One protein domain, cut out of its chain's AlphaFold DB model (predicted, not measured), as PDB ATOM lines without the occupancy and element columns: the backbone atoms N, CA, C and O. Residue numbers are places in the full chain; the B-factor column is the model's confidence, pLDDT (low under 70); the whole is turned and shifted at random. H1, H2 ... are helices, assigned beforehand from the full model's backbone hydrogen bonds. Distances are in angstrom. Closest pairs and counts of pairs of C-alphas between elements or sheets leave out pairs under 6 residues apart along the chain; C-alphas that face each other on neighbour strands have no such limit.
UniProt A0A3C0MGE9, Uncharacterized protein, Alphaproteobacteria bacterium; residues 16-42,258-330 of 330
ATOM      1  N   GLU A  16      84.287  26.128  55.695       93.12
ATOM      2  CA  GLU A  16      83.007  26.289  54.997       93.12
ATOM      3  C   GLU A  16      81.865  25.884  55.931       93.12
ATOM      4  O   GLU A  16      80.963  26.690  56.169       93.12
ATOM      5  N   ALA A  17      81.960  24.705  56.555       95.19
ATOM      6  CA  ALA A  17      80.989  24.229  57.539       95.19
ATOM      7  C   ALA A  17      80.822  25.211  58.706       95.19
ATOM      8  O   ALA A  17      79.697  25.556  59.078       95.19
ATOM      9  N   TYR A  18      81.933  25.734  59.234       95.56
ATOM     10  CA  TYR A  18      81.908  26.753  60.285       95.56
ATOM     11  C   TYR A  18      81.142  28.013  59.856       95.56
ATOM     12  O   TYR A  18      80.302  28.519  60.603       95.56
ATOM     13  N   GLN A  19      81.379  28.521  58.643       95.44
ATOM     14  CA  GLN A  19      80.668  29.699  58.137       95.44
ATOM     15  C   GLN A  19      79.183  29.424  57.877       95.44
ATOM     16  O   GLN A  19      78.361  30.309  58.123       95.44
ATOM     17  N   LEU A  20      78.823  28.223  57.413       96.38
ATOM     18  CA  LEU A  20      77.424  27.812  57.262       96.38
ATOM     19  C   LEU A  20      76.707  27.819  58.617       96.38
ATOM     20  O   LEU A  20      75.635  28.416  58.738       96.38
ATOM     21  N   GLY A  21      77.347  27.254  59.645       95.81
ATOM     22  CA  GLY A  21      76.845  27.262  61.017       95.81
ATOM     23  C   GLY A  21      76.691  28.675  61.559       95.81
ATOM     24  O   GLY A  21      75.629  29.037  62.053       95.81
ATOM     25  N   ARG A  22      77.701  29.527  61.357       96.44
ATOM     26  CA  ARG A  22      77.668  30.929  61.800       96.44
ATOM     27  C   ARG A  22      76.567  31.753  61.128       96.44
ATOM     28  O   ARG A  22      76.135  32.767  61.664       96.44
ATOM     29  N   ARG A  23      76.123  31.348  59.937       96.94
ATOM     30  CA  ARG A  23      75.016  31.980  59.202       96.94
ATOM     31  C   ARG A  23      73.651  31.377  59.538       96.94
ATOM     32  O   ARG A  23      72.648  31.895  59.059       96.94
ATOM     33  N   GLY A  24      73.604  30.303  60.329       96.44
ATOM     34  CA  GLY A  24      72.366  29.600  60.663       96.44
ATOM     35  C   GLY A  24      71.746  28.880  59.465       96.44
ATOM     36  O   GLY A  24      70.527  28.724  59.398       96.44
ATOM     37  N   ILE A  25      72.565  28.481  58.484       97.31
ATOM     38  CA  ILE A  25      72.092  27.796  57.279       97.31
ATOM     39  C   ILE A  25      71.809  26.338  57.626       97.31
ATOM     40  O   ILE A  25      72.729  25.590  57.938       97.31
ATOM     41  N   ARG A  26      70.546  25.920  57.520       96.94
ATOM     42  CA  ARG A  26      70.146  24.524  57.737       96.94
ATOM     43  C   ARG A  26      70.845  23.600  56.740       96.94
ATOM     44  O   ARG A  26      70.814  23.842  55.537       96.94
ATOM     45  N   ILE A  27      71.432  22.527  57.259       96.56
ATOM     46  CA  ILE A  27      72.152  21.520  56.477       96.56
ATOM     47  C   ILE A  27      71.226  20.337  56.210       96.56
ATOM     48  O   ILE A  27      70.610  19.812  57.135       96.56
ATOM     49  N   SER A  28      71.141  19.911  54.951       96.69
ATOM     50  CA  SER A  28      70.458  18.679  54.539       96.69
ATOM     51  C   SER A  28      71.461  17.560  54.251       96.69
ATOM     52  O   SER A  28      72.632  17.831  53.966       96.69
ATOM     53  N   ALA A  29      71.001  16.306  54.263       96.00
ATOM     54  CA  ALA A  29      71.829  15.162  53.886       96.00
ATOM     55  C   ALA A  29      72.400  15.315  52.465       96.00
ATOM     56  O   ALA A  29      73.589  15.096  52.261       96.00
ATOM     57  N   ASP A  30      71.598  15.800  51.510       95.62
ATOM     58  CA  ASP A  30      72.050  16.031  50.133       95.62
ATOM     59  C   ASP A  30      73.147  17.099  50.045       95.62
ATOM     60  O   ASP A  30      74.117  16.926  49.308       95.62
ATOM     61  N   SER A  31      73.041  18.184  50.823       94.75
ATOM     62  CA  SER A  31      74.085  19.218  50.867       94.75
ATOM     63  C   SER A  31      75.397  18.681  51.449       94.75
ATOM     64  O   SER A  31      76.478  19.007  50.954       94.75
ATOM     65  N   LEU A  32      75.305  17.796  52.448       94.69
ATOM     66  CA  LEU A  32      76.453  17.124  53.043       94.69
ATOM     67  C   LEU A  32      77.088  16.142  52.048       94.69
ATOM     68  O   LEU A  32      78.296  16.177  51.847       94.69
ATOM     69  N   LEU A  33      76.286  15.316  51.367       95.00
ATOM     70  CA  LEU A  33      76.760  14.403  50.322       95.00
ATOM     71  C   LEU A  33      77.420  15.175  49.173       95.00
ATOM     72  O   LEU A  33      78.493  14.791  48.711       95.00
ATOM     73  N   GLN A  34      76.840  16.299  48.745       94.50
ATOM     74  CA  GLN A  34      77.440  17.171  47.735       94.50
ATOM     75  C   GLN A  34      78.790  17.740  48.192       94.50
ATOM     76  O   GLN A  34      79.715  17.840  47.385       94.50
ATOM     77  N   HIS A  35      78.921  18.101  49.470       93.75
ATOM     78  CA  HIS A  35      80.197  18.512  50.046       93.75
ATOM     79  C   HIS A  35      81.207  17.348  50.041       93.75
ATOM     80  O   HIS A  35      82.336  17.527  49.583       93.75
ATOM     81  N   LEU A  36      80.789  16.137  50.427       93.69
ATOM     82  CA  LEU A  36      81.651  14.948  50.430       93.69
ATOM     83  C   LEU A  36      82.133  14.539  49.032       93.69
ATOM     84  O   LEU A  36      83.277  14.111  48.893       93.69
ATOM     85  N   ARG A  37      81.313  14.736  47.990       93.69
ATOM     86  CA  ARG A  37      81.678  14.475  46.581       93.69
ATOM     87  C   ARG A  37      82.889  15.271  46.101       93.69
ATOM     88  O   ARG A  37      83.473  14.919  45.082       93.69
ATOM     89  N   ARG A  38      83.277  16.340  46.801       92.31
ATOM     90  CA  ARG A  38      84.496  17.095  46.483       92.31
ATOM     91  C   ARG A  38      85.758  16.328  46.893       92.31
ATOM     92  O   ARG A  38      86.783  16.469  46.234       92.31
ATOM     93  N   PHE A  39      85.680  15.492  47.929       93.06
ATOM     94  CA  PHE A  39      86.795  14.680  48.416       93.06
ATOM     95  C   PHE A  39      86.902  13.384  47.609       93.06
ATOM     96  O   PHE A  39      86.384  12.329  47.984       93.06
ATOM     97  N   THR A  40      87.573  13.494  46.469       92.81
ATOM     98  CA  THR A  40      87.921  12.376  45.589       92.81
ATOM     99  C   THR A  40      89.430  12.160  45.580       92.81
ATOM    100  O   THR A  40      90.191  13.067  45.925       92.81
ATOM    101  N   ASP A  41      89.877  10.989  45.125       91.75
ATOM    102  CA  ASP A  41      91.307  10.747  44.891       91.75
ATOM    103  C   ASP A  41      91.906  11.816  43.966       91.75
ATOM    104  O   ASP A  41      92.951  12.384  44.278       91.75
ATOM    105  N   GLY A  42      91.192  12.174  42.891       92.31
ATOM    106  CA  GLY A  42      91.622  13.211  41.952       92.31
ATOM    107  C   GLY A  42      91.761  14.598  42.589       92.31
ATOM    108  O   GLY A  42      92.692  15.331  42.260       92.31
ATOM    109  N   ARG A 258     105.068  30.609  56.435       73.88
ATOM    110  CA  ARG A 258     104.300  30.195  55.253       73.88
ATOM    111  C   ARG A 258     104.839  28.920  54.598       73.88
ATOM    112  O   ARG A 258     104.071  28.125  54.069       73.88
ATOM    113  N   SER A 259     106.158  28.725  54.580       71.62
ATOM    114  CA  SER A 259     106.753  27.492  54.049       71.62
ATOM    115  C   SER A 259     106.418  26.290  54.930       71.62
ATOM    116  O   SER A 259     106.090  25.233  54.398       71.62
ATOM    117  N   GLN A 260     106.469  26.452  56.253       79.06
ATOM    118  CA  GLN A 260     106.068  25.420  57.209       79.06
ATOM    119  C   GLN A 260     104.573  25.109  57.098       79.06
ATOM    120  O   GLN A 260     104.234  23.947  56.922       79.06
ATOM    121  N   GLU A 261     103.707  26.125  57.038       81.88
ATOM    122  CA  GLU A 261     102.266  25.962  56.793       81.88
ATOM    123  C   GLU A 261     101.999  25.138  55.526       81.88
ATOM    124  O   GLU A 261     101.229  24.184  55.558       81.88
ATOM    125  N   LEU A 262     102.689  25.440  54.418       82.12
ATOM    126  CA  LEU A 262     102.554  24.672  53.176       82.12
ATOM    127  C   LEU A 262     103.064  23.229  53.317       82.12
ATOM    128  O   LEU A 262     102.484  22.323  52.718       82.12
ATOM    129  N   LYS A 263     104.154  22.998  54.064       85.19
ATOM    130  CA  LYS A 263     104.678  21.644  54.333       85.19
ATOM    131  C   LYS A 263     103.695  20.834  55.171       85.19
ATOM    132  O   LYS A 263     103.461  19.668  54.856       85.19
ATOM    133  N   ASP A 264     103.111  21.455  56.186       86.81
ATOM    134  CA  ASP A 264     102.125  20.836  57.066       86.81
ATOM    135  C   ASP A 264     100.823  20.553  56.310       86.81
ATOM    136  O   ASP A 264     100.247  19.471  56.443       86.81
ATOM    137  N   GLU A 265     100.394  21.475  55.444       87.50
ATOM    138  CA  GLU A 265      99.256  21.291  54.542       87.50
ATOM    139  C   GLU A 265      99.506  20.130  53.569       87.50
ATOM    140  O   GLU A 265      98.657  19.247  53.432       87.50
ATOM    141  N   LEU A 266     100.695  20.056  52.959       89.50
ATOM    142  CA  LEU A 266     101.087  18.948  52.084       89.50
ATOM    143  C   LEU A 266     101.099  17.607  52.831       89.50
ATOM    144  O   LEU A 266     100.591  16.605  52.321       89.50
ATOM    145  N   ALA A 267     101.667  17.571  54.039       89.88
ATOM    146  CA  ALA A 267     101.688  16.371  54.869       89.88
ATOM    147  C   ALA A 267     100.265  15.919  55.224       89.88
ATOM    148  O   ALA A 267      99.946  14.734  55.104       89.88
ATOM    149  N   ARG A 268      99.385  16.862  55.582       91.12
ATOM    150  CA  ARG A 268      97.971  16.589  55.861       91.12
ATOM    151  C   ARG A 268      97.254  16.030  54.634       91.12
ATOM    152  O   ARG A 268      96.604  14.996  54.749       91.12
ATOM    153  N   VAL A 269      97.411  16.660  53.469       92.44
ATOM    154  CA  VAL A 269      96.814  16.216  52.196       92.44
ATOM    155  C   VAL A 269      97.226  14.784  51.856       92.44
ATOM    156  O   VAL A 269      96.381  13.980  51.467       92.44
ATOM    157  N   ARG A 270      98.500  14.427  52.061       93.94
ATOM    158  CA  ARG A 270      98.993  13.059  51.830       93.94
ATOM    159  C   ARG A 270      98.378  12.049  52.785       93.94
ATOM    160  O   ARG A 270      97.904  11.016  52.333       93.94
ATOM    161  N   VAL A 271      98.325  12.367  54.079       94.19
ATOM    162  CA  VAL A 271      97.686  11.496  55.077       94.19
ATOM    163  C   VAL A 271      96.199  11.307  54.770       94.19
ATOM    164  O   VAL A 271      95.694  10.194  54.881       94.19
ATOM    165  N   GLU A 272      95.491  12.364  54.373       93.44
ATOM    166  CA  GLU A 272      94.076  12.272  53.998       93.44
ATOM    167  C   GLU A 272      93.861  11.431  52.741       93.44
ATOM    168  O   GLU A 272      92.972  10.582  52.733       93.44
ATOM    169  N   ARG A 273      94.711  11.597  51.723       94.44
ATOM    170  CA  ARG A 273      94.699  10.758  50.520       94.44
ATOM    171  C   ARG A 273      94.928   9.288  50.857       94.44
ATOM    172  O   ARG A 273      94.196   8.425  50.386       94.44
ATOM    173  N   ASP A 274      95.939   8.998  51.669       94.31
ATOM    174  CA  ASP A 274      96.294   7.623  52.011       94.31
ATOM    175  C   ASP A 274      95.188   6.973  52.864       94.31
ATOM    176  O   ASP A 274      94.875   5.799  52.672       94.31
ATOM    177  N   ARG A 275      94.516   7.744  53.734       94.06
ATOM    178  CA  ARG A 275      93.311   7.295  54.455       94.06
ATOM    179  C   ARG A 275      92.135   7.029  53.525       94.06
ATOM    180  O   ARG A 275      91.494   5.998  53.684       94.06
ATOM    181  N   LEU A 276      91.866   7.920  52.569       94.75
ATOM    182  CA  LEU A 276      90.802   7.733  51.579       94.75
ATOM    183  C   LEU A 276      91.013   6.438  50.778       94.75
ATOM    184  O   LEU A 276      90.057   5.700  50.556       94.75
ATOM    185  N   LYS A 277      92.266   6.140  50.406       94.12
ATOM    186  CA  LYS A 277      92.639   4.914  49.685       94.12
ATOM    187  C   LYS A 277      92.574   3.656  50.556       94.12
ATOM    188  O   LYS A 277      92.226   2.595  50.050       94.12
ATOM    189  N   ALA A 278      92.929   3.758  51.838       96.25
ATOM    190  CA  ALA A 278      92.958   2.618  52.753       96.25
ATOM    191  C   ALA A 278      91.567   2.226  53.275       96.25
ATOM    192  O   ALA A 278      91.250   1.041  53.344       96.25
ATOM    193  N   ASP A 279      90.752   3.209  53.657       95.69
ATOM    194  CA  ASP A 279      89.421   3.008  54.227       95.69
ATOM    195  C   ASP A 279      88.500   4.166  53.825       95.69
ATOM    196  O   ASP A 279      88.355   5.173  54.526       95.69
ATOM    197  N   ARG A 280      87.871   4.013  52.657       92.94
ATOM    198  CA  ARG A 280      86.974   5.020  52.082       92.94
ATOM    199  C   ARG A 280      85.771   5.304  52.983       92.94
ATOM    200  O   ARG A 280      85.378   6.459  53.147       92.94
ATOM    201  N   GLU A 281      85.201   4.267  53.590       93.31
ATOM    202  CA  GLU A 281      84.048   4.392  54.482       93.31
ATOM    203  C   GLU A 281      84.427   5.128  55.775       93.31
ATOM    204  O   GLU A 281      83.768   6.104  56.158       93.31
ATOM    205  N   GLY A 282      85.506   4.702  56.437       93.88
ATOM    206  CA  GLY A 282      86.019   5.359  57.637       93.88
ATOM    207  C   GLY A 282      86.413   6.810  57.376       93.88
ATOM    208  O   GLY A 282      86.099   7.691  58.185       93.88
ATOM    209  N   PHE A 283      87.006   7.089  56.214       94.56
ATOM    210  CA  PHE A 283      87.344   8.439  55.783       94.56
ATOM    211  C   PHE A 283      86.105   9.343  55.678       94.56
ATOM    212  O   PHE A 283      86.078  10.416  56.288       94.56
ATOM    213  N   TYR A 284      85.046   8.920  54.976       94.44
ATOM    214  CA  TYR A 284      83.835   9.741  54.858       94.44
ATOM    215  C   TYR A 284      83.109   9.897  56.197       94.44
ATOM    216  O   TYR A 284      82.657  10.998  56.519       94.44
ATOM    217  N   LYS A 285      83.066   8.856  57.040       94.25
ATOM    218  CA  LYS A 285      82.527   8.969  58.409       94.25
ATOM    219  C   LYS A 285      83.282  10.009  59.237       94.25
ATOM    220  O   LYS A 285      82.640  10.777  59.966       94.25
ATOM    221  N   GLN A 286      84.612  10.055  59.109       94.50
ATOM    222  CA  GLN A 286      85.452  11.074  59.735       94.50
ATOM    223  C   GLN A 286      85.115  12.468  59.184       94.50
ATOM    224  O   GLN A 286      84.879  13.378  59.977       94.50
ATOM    225  N   LYS A 287      85.022  12.642  57.859       94.69
ATOM    226  CA  LYS A 287      84.712  13.944  57.240       94.69
ATOM    227  C   LYS A 287      83.333  14.478  57.614       94.69
ATOM    228  O   LYS A 287      83.203  15.660  57.915       94.69
ATOM    229  N   ILE A 288      82.332  13.607  57.717       95.38
ATOM    230  CA  ILE A 288      81.007  13.967  58.242       95.38
ATOM    231  C   ILE A 288      81.112  14.484  59.684       95.38
ATOM    232  O   ILE A 288      80.511  15.501  60.021       95.38
ATOM    233  N   ALA A 289      81.881  13.804  60.541       95.06
ATOM    234  CA  ALA A 289      82.066  14.237  61.924       95.06
ATOM    235  C   ALA A 289      82.810  15.582  62.017       95.06
ATOM    236  O   ALA A 289      82.417  16.440  62.806       95.06
ATOM    237  N   GLU A 290      83.845  15.784  61.193       94.38
ATOM    238  CA  GLU A 290      84.583  17.052  61.103       94.38
ATOM    239  C   GLU A 290      83.673  18.205  60.658       94.38
ATOM    240  O   GLU A 290      83.682  19.261  61.294       94.38
ATOM    241  N   PHE A 291      82.835  17.978  59.641       95.88
ATOM    242  CA  PHE A 291      81.852  18.950  59.166       95.88
ATOM    243  C   PHE A 291      80.863  19.338  60.274       95.88
ATOM    244  O   PHE A 291      80.688  20.520  60.565       95.88
ATOM    245  N   VAL A 292      80.232  18.357  60.933       96.38
ATOM    246  CA  VAL A 292      79.236  18.613  61.992       96.38
ATOM    247  C   VAL A 292      79.862  19.343  63.179       96.38
ATOM    248  O   VAL A 292      79.252  20.269  63.717       96.38
ATOM    249  N   ALA A 293      81.083  18.972  63.573       95.81
ATOM    250  CA  ALA A 293      81.804  19.641  64.651       95.81
ATOM    251  C   ALA A 293      82.100  21.111  64.307       95.81
ATOM    252  O   ALA A 293      81.819  22.001  65.114       95.81
ATOM    253  N   ALA A 294      82.608  21.380  63.100       95.31
ATOM    254  CA  ALA A 294      82.894  22.737  62.637       95.31
ATOM    255  C   ALA A 294      81.615  23.578  62.489       95.31
ATOM    256  O   ALA A 294      81.570  24.719  62.953       95.31
ATOM    257  N   TYR A 295      80.554  23.001  61.922       96.62
ATOM    258  CA  TYR A 295      79.239  23.630  61.814       96.62
ATOM    259  C   TYR A 295      78.673  23.998  63.189       96.62
ATOM    260  O   TYR A 295      78.284  25.144  63.411       96.62
ATOM    261  N   THR A 296      78.700  23.063  64.141       96.06
ATOM    262  CA  THR A 296      78.232  23.284  65.519       96.06
ATOM    263  C   THR A 296      79.012  24.411  66.191       96.06
ATOM    264  O   THR A 296      78.410  25.307  66.778       96.06
ATOM    265  N   ALA A 297      80.340  24.433  66.045       95.38
ATOM    266  CA  ALA A 297      81.166  25.529  66.548       95.38
ATOM    267  C   ALA A 297      80.773  26.885  65.930       95.38
ATOM    268  O   ALA A 297      80.750  27.899  66.628       95.38
ATOM    269  N   GLY A 298      80.419  26.904  64.642       95.00
ATOM    270  CA  GLY A 298      79.902  28.085  63.952       95.00
ATOM    271  C   GLY A 298      78.566  28.572  64.515       95.00
ATOM    272  O   GLY A 298      78.422  29.763  64.794       95.00
ATOM    273  N   VAL A 299      77.612  27.659  64.730       96.38
ATOM    274  CA  VAL A 299      76.297  27.962  65.328       96.38
ATOM    275  C   VAL A 299      76.463  28.567  66.722       96.38
ATOM    276  O   VAL A 299      75.886  29.613  67.015       96.38
ATOM    277  N   LEU A 300      77.301  27.950  67.562       94.62
ATOM    278  CA  LEU A 300      77.579  28.437  68.916       94.62
ATOM    279  C   LEU A 300      78.239  29.822  68.898       94.62
ATOM    280  O   LEU A 300      77.876  30.690  69.689       94.62
ATOM    281  N   ALA A 301      79.165  30.062  67.966       94.50
ATOM    282  CA  ALA A 301      79.840  31.350  67.832       94.50
ATOM    283  C   ALA A 301      78.912  32.486  67.364       94.50
ATOM    284  O   ALA A 301      79.177  33.650  67.660       94.50
ATOM    285  N   ALA A 302      77.837  32.175  66.638       93.31
ATOM    286  CA  ALA A 302      76.865  33.166  66.177       93.31
ATOM    287  C   ALA A 302      75.866  33.610  67.257       93.31
ATOM    288  O   ALA A 302      75.155  34.591  67.047       93.31
ATOM    289  N   ASN A 303      75.831  32.926  68.406       93.00
ATOM    290  CA  ASN A 303      74.969  33.252  69.543       93.00
ATOM    291  C   ASN A 303      73.478  33.378  69.162       93.00
ATOM    292  O   ASN A 303      72.786  34.303  69.594       93.00
ATOM    293  N   PHE A 304      72.973  32.461  68.327       93.31
ATOM    294  CA  PHE A 304      71.534  32.384  68.068       93.31
ATOM    295  C   PHE A 304      70.783  32.046  69.361       93.31
ATOM    296  O   PHE A 304      71.311  31.358  70.239       93.31
ATOM    297  N   GLY A 305      69.522  32.481  69.464       92.00
ATOM    298  CA  GLY A 305      68.667  32.130  70.601       92.00
ATOM    299  C   GLY A 305      68.647  30.616  70.844       92.00
ATOM    300  O   GLY A 305      68.671  29.843  69.885       92.00
ATOM    301  N   GLY A 306      68.612  30.190  72.113       90.94
ATOM    302  CA  GLY A 306      68.848  28.791  72.513       90.94
ATOM    303  C   GLY A 306      68.054  27.758  71.706       90.94
ATOM    304  O   GLY A 306      68.633  26.791  71.218       90.94
ATOM    305  N   ASN A 307      66.767  28.027  71.459       95.50
ATOM    306  CA  ASN A 307      65.903  27.151  70.662       95.50
ATOM    307  C   ASN A 307      66.390  26.996  69.209       95.50
ATOM    308  O   ASN A 307      66.393  25.892  68.678       95.50
ATOM    309  N   MET A 308      66.839  28.086  68.578       95.25
ATOM    310  CA  MET A 308      67.335  28.072  67.198       95.25
ATOM    311  C   MET A 308      68.691  27.366  67.099       95.25
ATOM    312  O   MET A 308      68.894  26.560  66.195       95.25
ATOM    313  N   SER A 309      69.607  27.632  68.035       96.38
ATOM    314  CA  SER A 309      70.903  26.942  68.090       96.38
ATOM    315  C   SER A 309      70.721  25.428  68.209       96.38
ATOM    316  O   SER A 309      71.346  24.670  67.468       96.38
ATOM    317  N   GLN A 310      69.823  24.991  69.095       97.00
ATOM    318  CA  GLN A 310      69.521  23.578  69.293       97.00
ATOM    319  C   GLN A 310      68.878  22.950  68.050       97.00
ATOM    320  O   GLN A 310      69.332  21.903  67.597       97.00
ATOM    321  N   GLU A 311      67.904  23.624  67.432       97.44
ATOM    322  CA  GLU A 311      67.266  23.153  66.198       97.44
ATOM    323  C   GLU A 311      68.278  22.964  65.054       97.44
ATOM    324  O   GLU A 311      68.241  21.956  64.340       97.44
ATOM    325  N   LEU A 312      69.206  23.909  64.878       97.44
ATOM    326  CA  LEU A 312      70.238  23.839  63.843       97.44
ATOM    327  C   LEU A 312      71.206  22.673  64.075       97.44
ATOM    328  O   LEU A 312      71.565  21.985  63.116       97.44
ATOM    329  N   ILE A 313      71.611  22.444  65.325       97.06
ATOM    330  CA  ILE A 313      72.501  21.338  65.704       97.06
ATOM    331  C   ILE A 313      71.790  19.993  65.518       97.06
ATOM    332  O   ILE A 313      72.351  19.079  64.911       97.06
ATOM    333  N   ASP A 314      70.536  19.876  65.956       97.69
ATOM    334  CA  ASP A 314      69.737  18.658  65.796       97.69
ATOM    335  C   ASP A 314      69.492  18.336  64.319       97.69
ATOM    336  O   ASP A 314      69.582  17.177  63.906       97.69
ATOM    337  N   THR A 315      69.233  19.359  63.501       97.44
ATOM    338  CA  THR A 315      69.076  19.209  62.048       97.44
ATOM    339  C   THR A 315      70.373  18.719  61.403       97.44
ATOM    340  O   THR A 315      70.341  17.768  60.623       97.44
ATOM    341  N   ALA A 316      71.522  19.297  61.770       97.06
ATOM    342  CA  ALA A 316      72.824  18.861  61.266       97.06
ATOM    343  C   ALA A 316      73.163  17.419  61.690       97.06
ATOM    344  O   ALA A 316      73.649  16.637  60.872       97.06
ATOM    345  N   ASN A 317      72.851  17.031  62.932       97.31
ATOM    346  CA  ASN A 317      73.044  15.661  63.419       97.31
ATOM    347  C   ASN A 317      72.165  14.651  62.668       97.31
ATOM    348  O   ASN A 317      72.649  13.585  62.281       97.31
ATOM    349  N   LYS A 318      70.893  14.984  62.409       97.56
ATOM    350  CA  LYS A 318      69.995  14.143  61.599       97.56
ATOM    351  C   LYS A 318      70.507  13.992  60.167       97.56
ATOM    352  O   LYS A 318      70.616  12.867  59.687       97.56
ATOM    353  N   ALA A 319      70.897  15.099  59.531       96.75
ATOM    354  CA  ALA A 319      71.482  15.089  58.192       96.75
ATOM    355  C   ALA A 319      72.754  14.228  58.122       96.75
ATOM    356  O   ALA A 319      72.964  13.513  57.147       96.75
ATOM    357  N   ALA A 320      73.584  14.247  59.168       96.06
ATOM    358  CA  ALA A 320      74.785  13.423  59.256       96.06
ATOM    359  C   ALA A 320      74.483  11.925  59.399       96.06
ATOM    360  O   ALA A 320      75.176  11.110  58.791       96.06
ATOM    361  N   ILE A 321      73.463  11.546  60.177       95.88
ATOM    362  CA  ILE A 321      73.019  10.147  60.296       95.88
ATOM    363  C   ILE A 321      72.486   9.648  58.948       95.88
ATOM    364  O   ILE A 321      72.876   8.573  58.495       95.88
ATOM    365  N   GLU A 322      71.651  10.447  58.285       95.62
ATOM    366  CA  GLU A 322      71.091  10.103  56.977       95.62
ATOM    367  C   GLU A 322      72.189   9.990  55.908       95.62
ATOM    368  O   GLU A 322      72.287   8.969  55.229       95.62
ATOM    369  N   ALA A 323      73.088  10.971  55.814       94.06
ATOM    370  CA  ALA A 323      74.203  10.927  54.871       94.06
ATOM    371  C   ALA A 323      75.146   9.739  55.126       94.06
ATOM    372  O   ALA A 323      75.655   9.152  54.175       94.06
ATOM    373  N   ARG A 324      75.342   9.332  56.391       92.81
ATOM    374  CA  ARG A 324      76.092   8.111  56.730       92.81
ATOM    375  C   ARG A 324      75.417   6.846  56.224       92.81
ATOM    376  O   ARG A 324      76.130   5.927  55.866       92.81
ATOM    377  N   SER A 325      74.088   6.778  56.196       92.50
ATOM    378  CA  SER A 325      73.379   5.618  55.626       92.50
ATOM    379  C   SER A 325      73.417   5.581  54.096       92.50
ATOM    380  O   SER A 325      73.276   4.518  53.506       92.50
ATOM    381  N   ARG A 326      73.648   6.735  53.464       91.75
ATOM    382  CA  ARG A 326      73.661   6.925  52.008       91.75
ATOM    383  C   ARG A 326      75.071   7.019  51.421       91.75
ATOM    384  O   ARG A 326      75.228   7.362  50.255       91.75
ATOM    385  N   PHE A 327      76.112   6.749  52.211       81.62
ATOM    386  CA  PHE A 327      77.491   6.961  51.761       81.62
ATOM    387  C   PHE A 327      77.896   6.027  50.608       81.62
ATOM    388  O   PHE A 327      78.798   6.373  49.856       81.62
ATOM    389  N   GLU A 328      77.218   4.885  50.440       78.94
ATOM    390  CA  GLU A 328      77.415   3.979  49.298       78.94
ATOM    391  C   GLU A 328      77.040   4.627  47.948       78.94
ATOM    392  O   GLU A 328      77.453   4.145  46.899       78.94
ATOM    393  N   GLU A 329      76.297   5.744  47.954       76.81
ATOM    394  CA  GLU A 329      75.982   6.541  46.757       76.81
ATOM    395  C   GLU A 329      77.176   7.390  46.249       76.81
ATOM    396  O   GLU A 329      77.029   8.119  45.259       76.81
ATOM    397  N   LEU A 330      78.328   7.364  46.940       72.06
ATOM    398  CA  LEU A 330      79.544   8.140  46.640       72.06
ATOM    399  C   LEU A 330      80.634   7.289  45.988       72.06
ATOM    400  O   LEU A 330      81.325   7.830  45.098       72.06
TER     401      LEU A 330
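This is residues 16 to 42 and 258 to 330 of the 330 residues of an uncharacterized protein of Alphaproteobacteria bacterium (UniProt A0A3C0MGE9). Two long helices, H4 and H5, lie side by side as a helical hairpin, and two short helices, H1 and H2, pack over one face of it, H1 on H4 and H2 across both. A third long helix, H3, meets the beginning of H4 near its end to make a V, and its residues 258 to 271 stick out free as an arm. The printed part has 100 residues with five named helices, in the order H1, H2, H3, H4, H5, and no named strand; the class is all helix. The whole is flat, spanning 40 by 37 by 16 A, and only just compact, close to loose, with a radius of gyration of the C-alphas of 14.9 A.

Find C-alpha 16 at (83.007, 26.289, 54.997); there H1 begins, residues 16 to 22. H2 follows at residues 29 to 36. After the cut, find C-alpha 258 at (104.300, 30.195, 55.253), from which H3 runs 29.9 A to residue 278. H4, residues 280 to 301, is the longest helix by residues and measures 31.5 A. H5, residues 306 to 325, runs 29.0 A and ends at C-alpha 325, (73.379, 5.618, 55.626).

Begin at H4, the hub, which touches the four other helices. With H5 it forms a hairpin at a shallow tilt of 8 degrees, opposite ways; look at the closest C-alphas, those of Thr 296 and Ile 313, 6.1 A apart. With residues 291 to 301 alone H4 touches H1, the same way at a shallow tilt of 31 degrees, closest at C-alphas 22 and 298, 4.2 A. With residues 284 to 288 alone it touches H2, at a steep tilt of 69.6 degrees, only just short of about perpendicular; the closest C-alphas, of Leu 36 and Tyr 284, are 7.2 A apart. H2 also touches H5, at its residues 318 to 323 alone, closest at the C-alphas of Ala 29 and Ala 319, 4.3 A. Residues 272 to 276 of H3 touch residues 283 to 284 of H4, closest at the C-alphas of Leu 276 and Phe 283, 5.5 A, at a steep tilt of 48 degrees, opposite ways. H3 is apart from H1 and from H5. In H1, H2, H3, H4 and H5 every O i to N i+4 pair is within hydrogen-bond range.

The two C-alphas farthest apart are those of Ser 259 and Asn 307, 44.1 A. Residues 43 to 257 are not printed, and C-alphas 42 and 258 stand 25.0 A apart across this cut, which lies in the link from H2 to H3. Of the links that are printed whole, H3 to H4 and H4 to H5 are tight and H1 to H2 is short. Leu 330 is the chain's last residue. The mean pLDDT of the printed part is 93.0, and no printed residue is under 70.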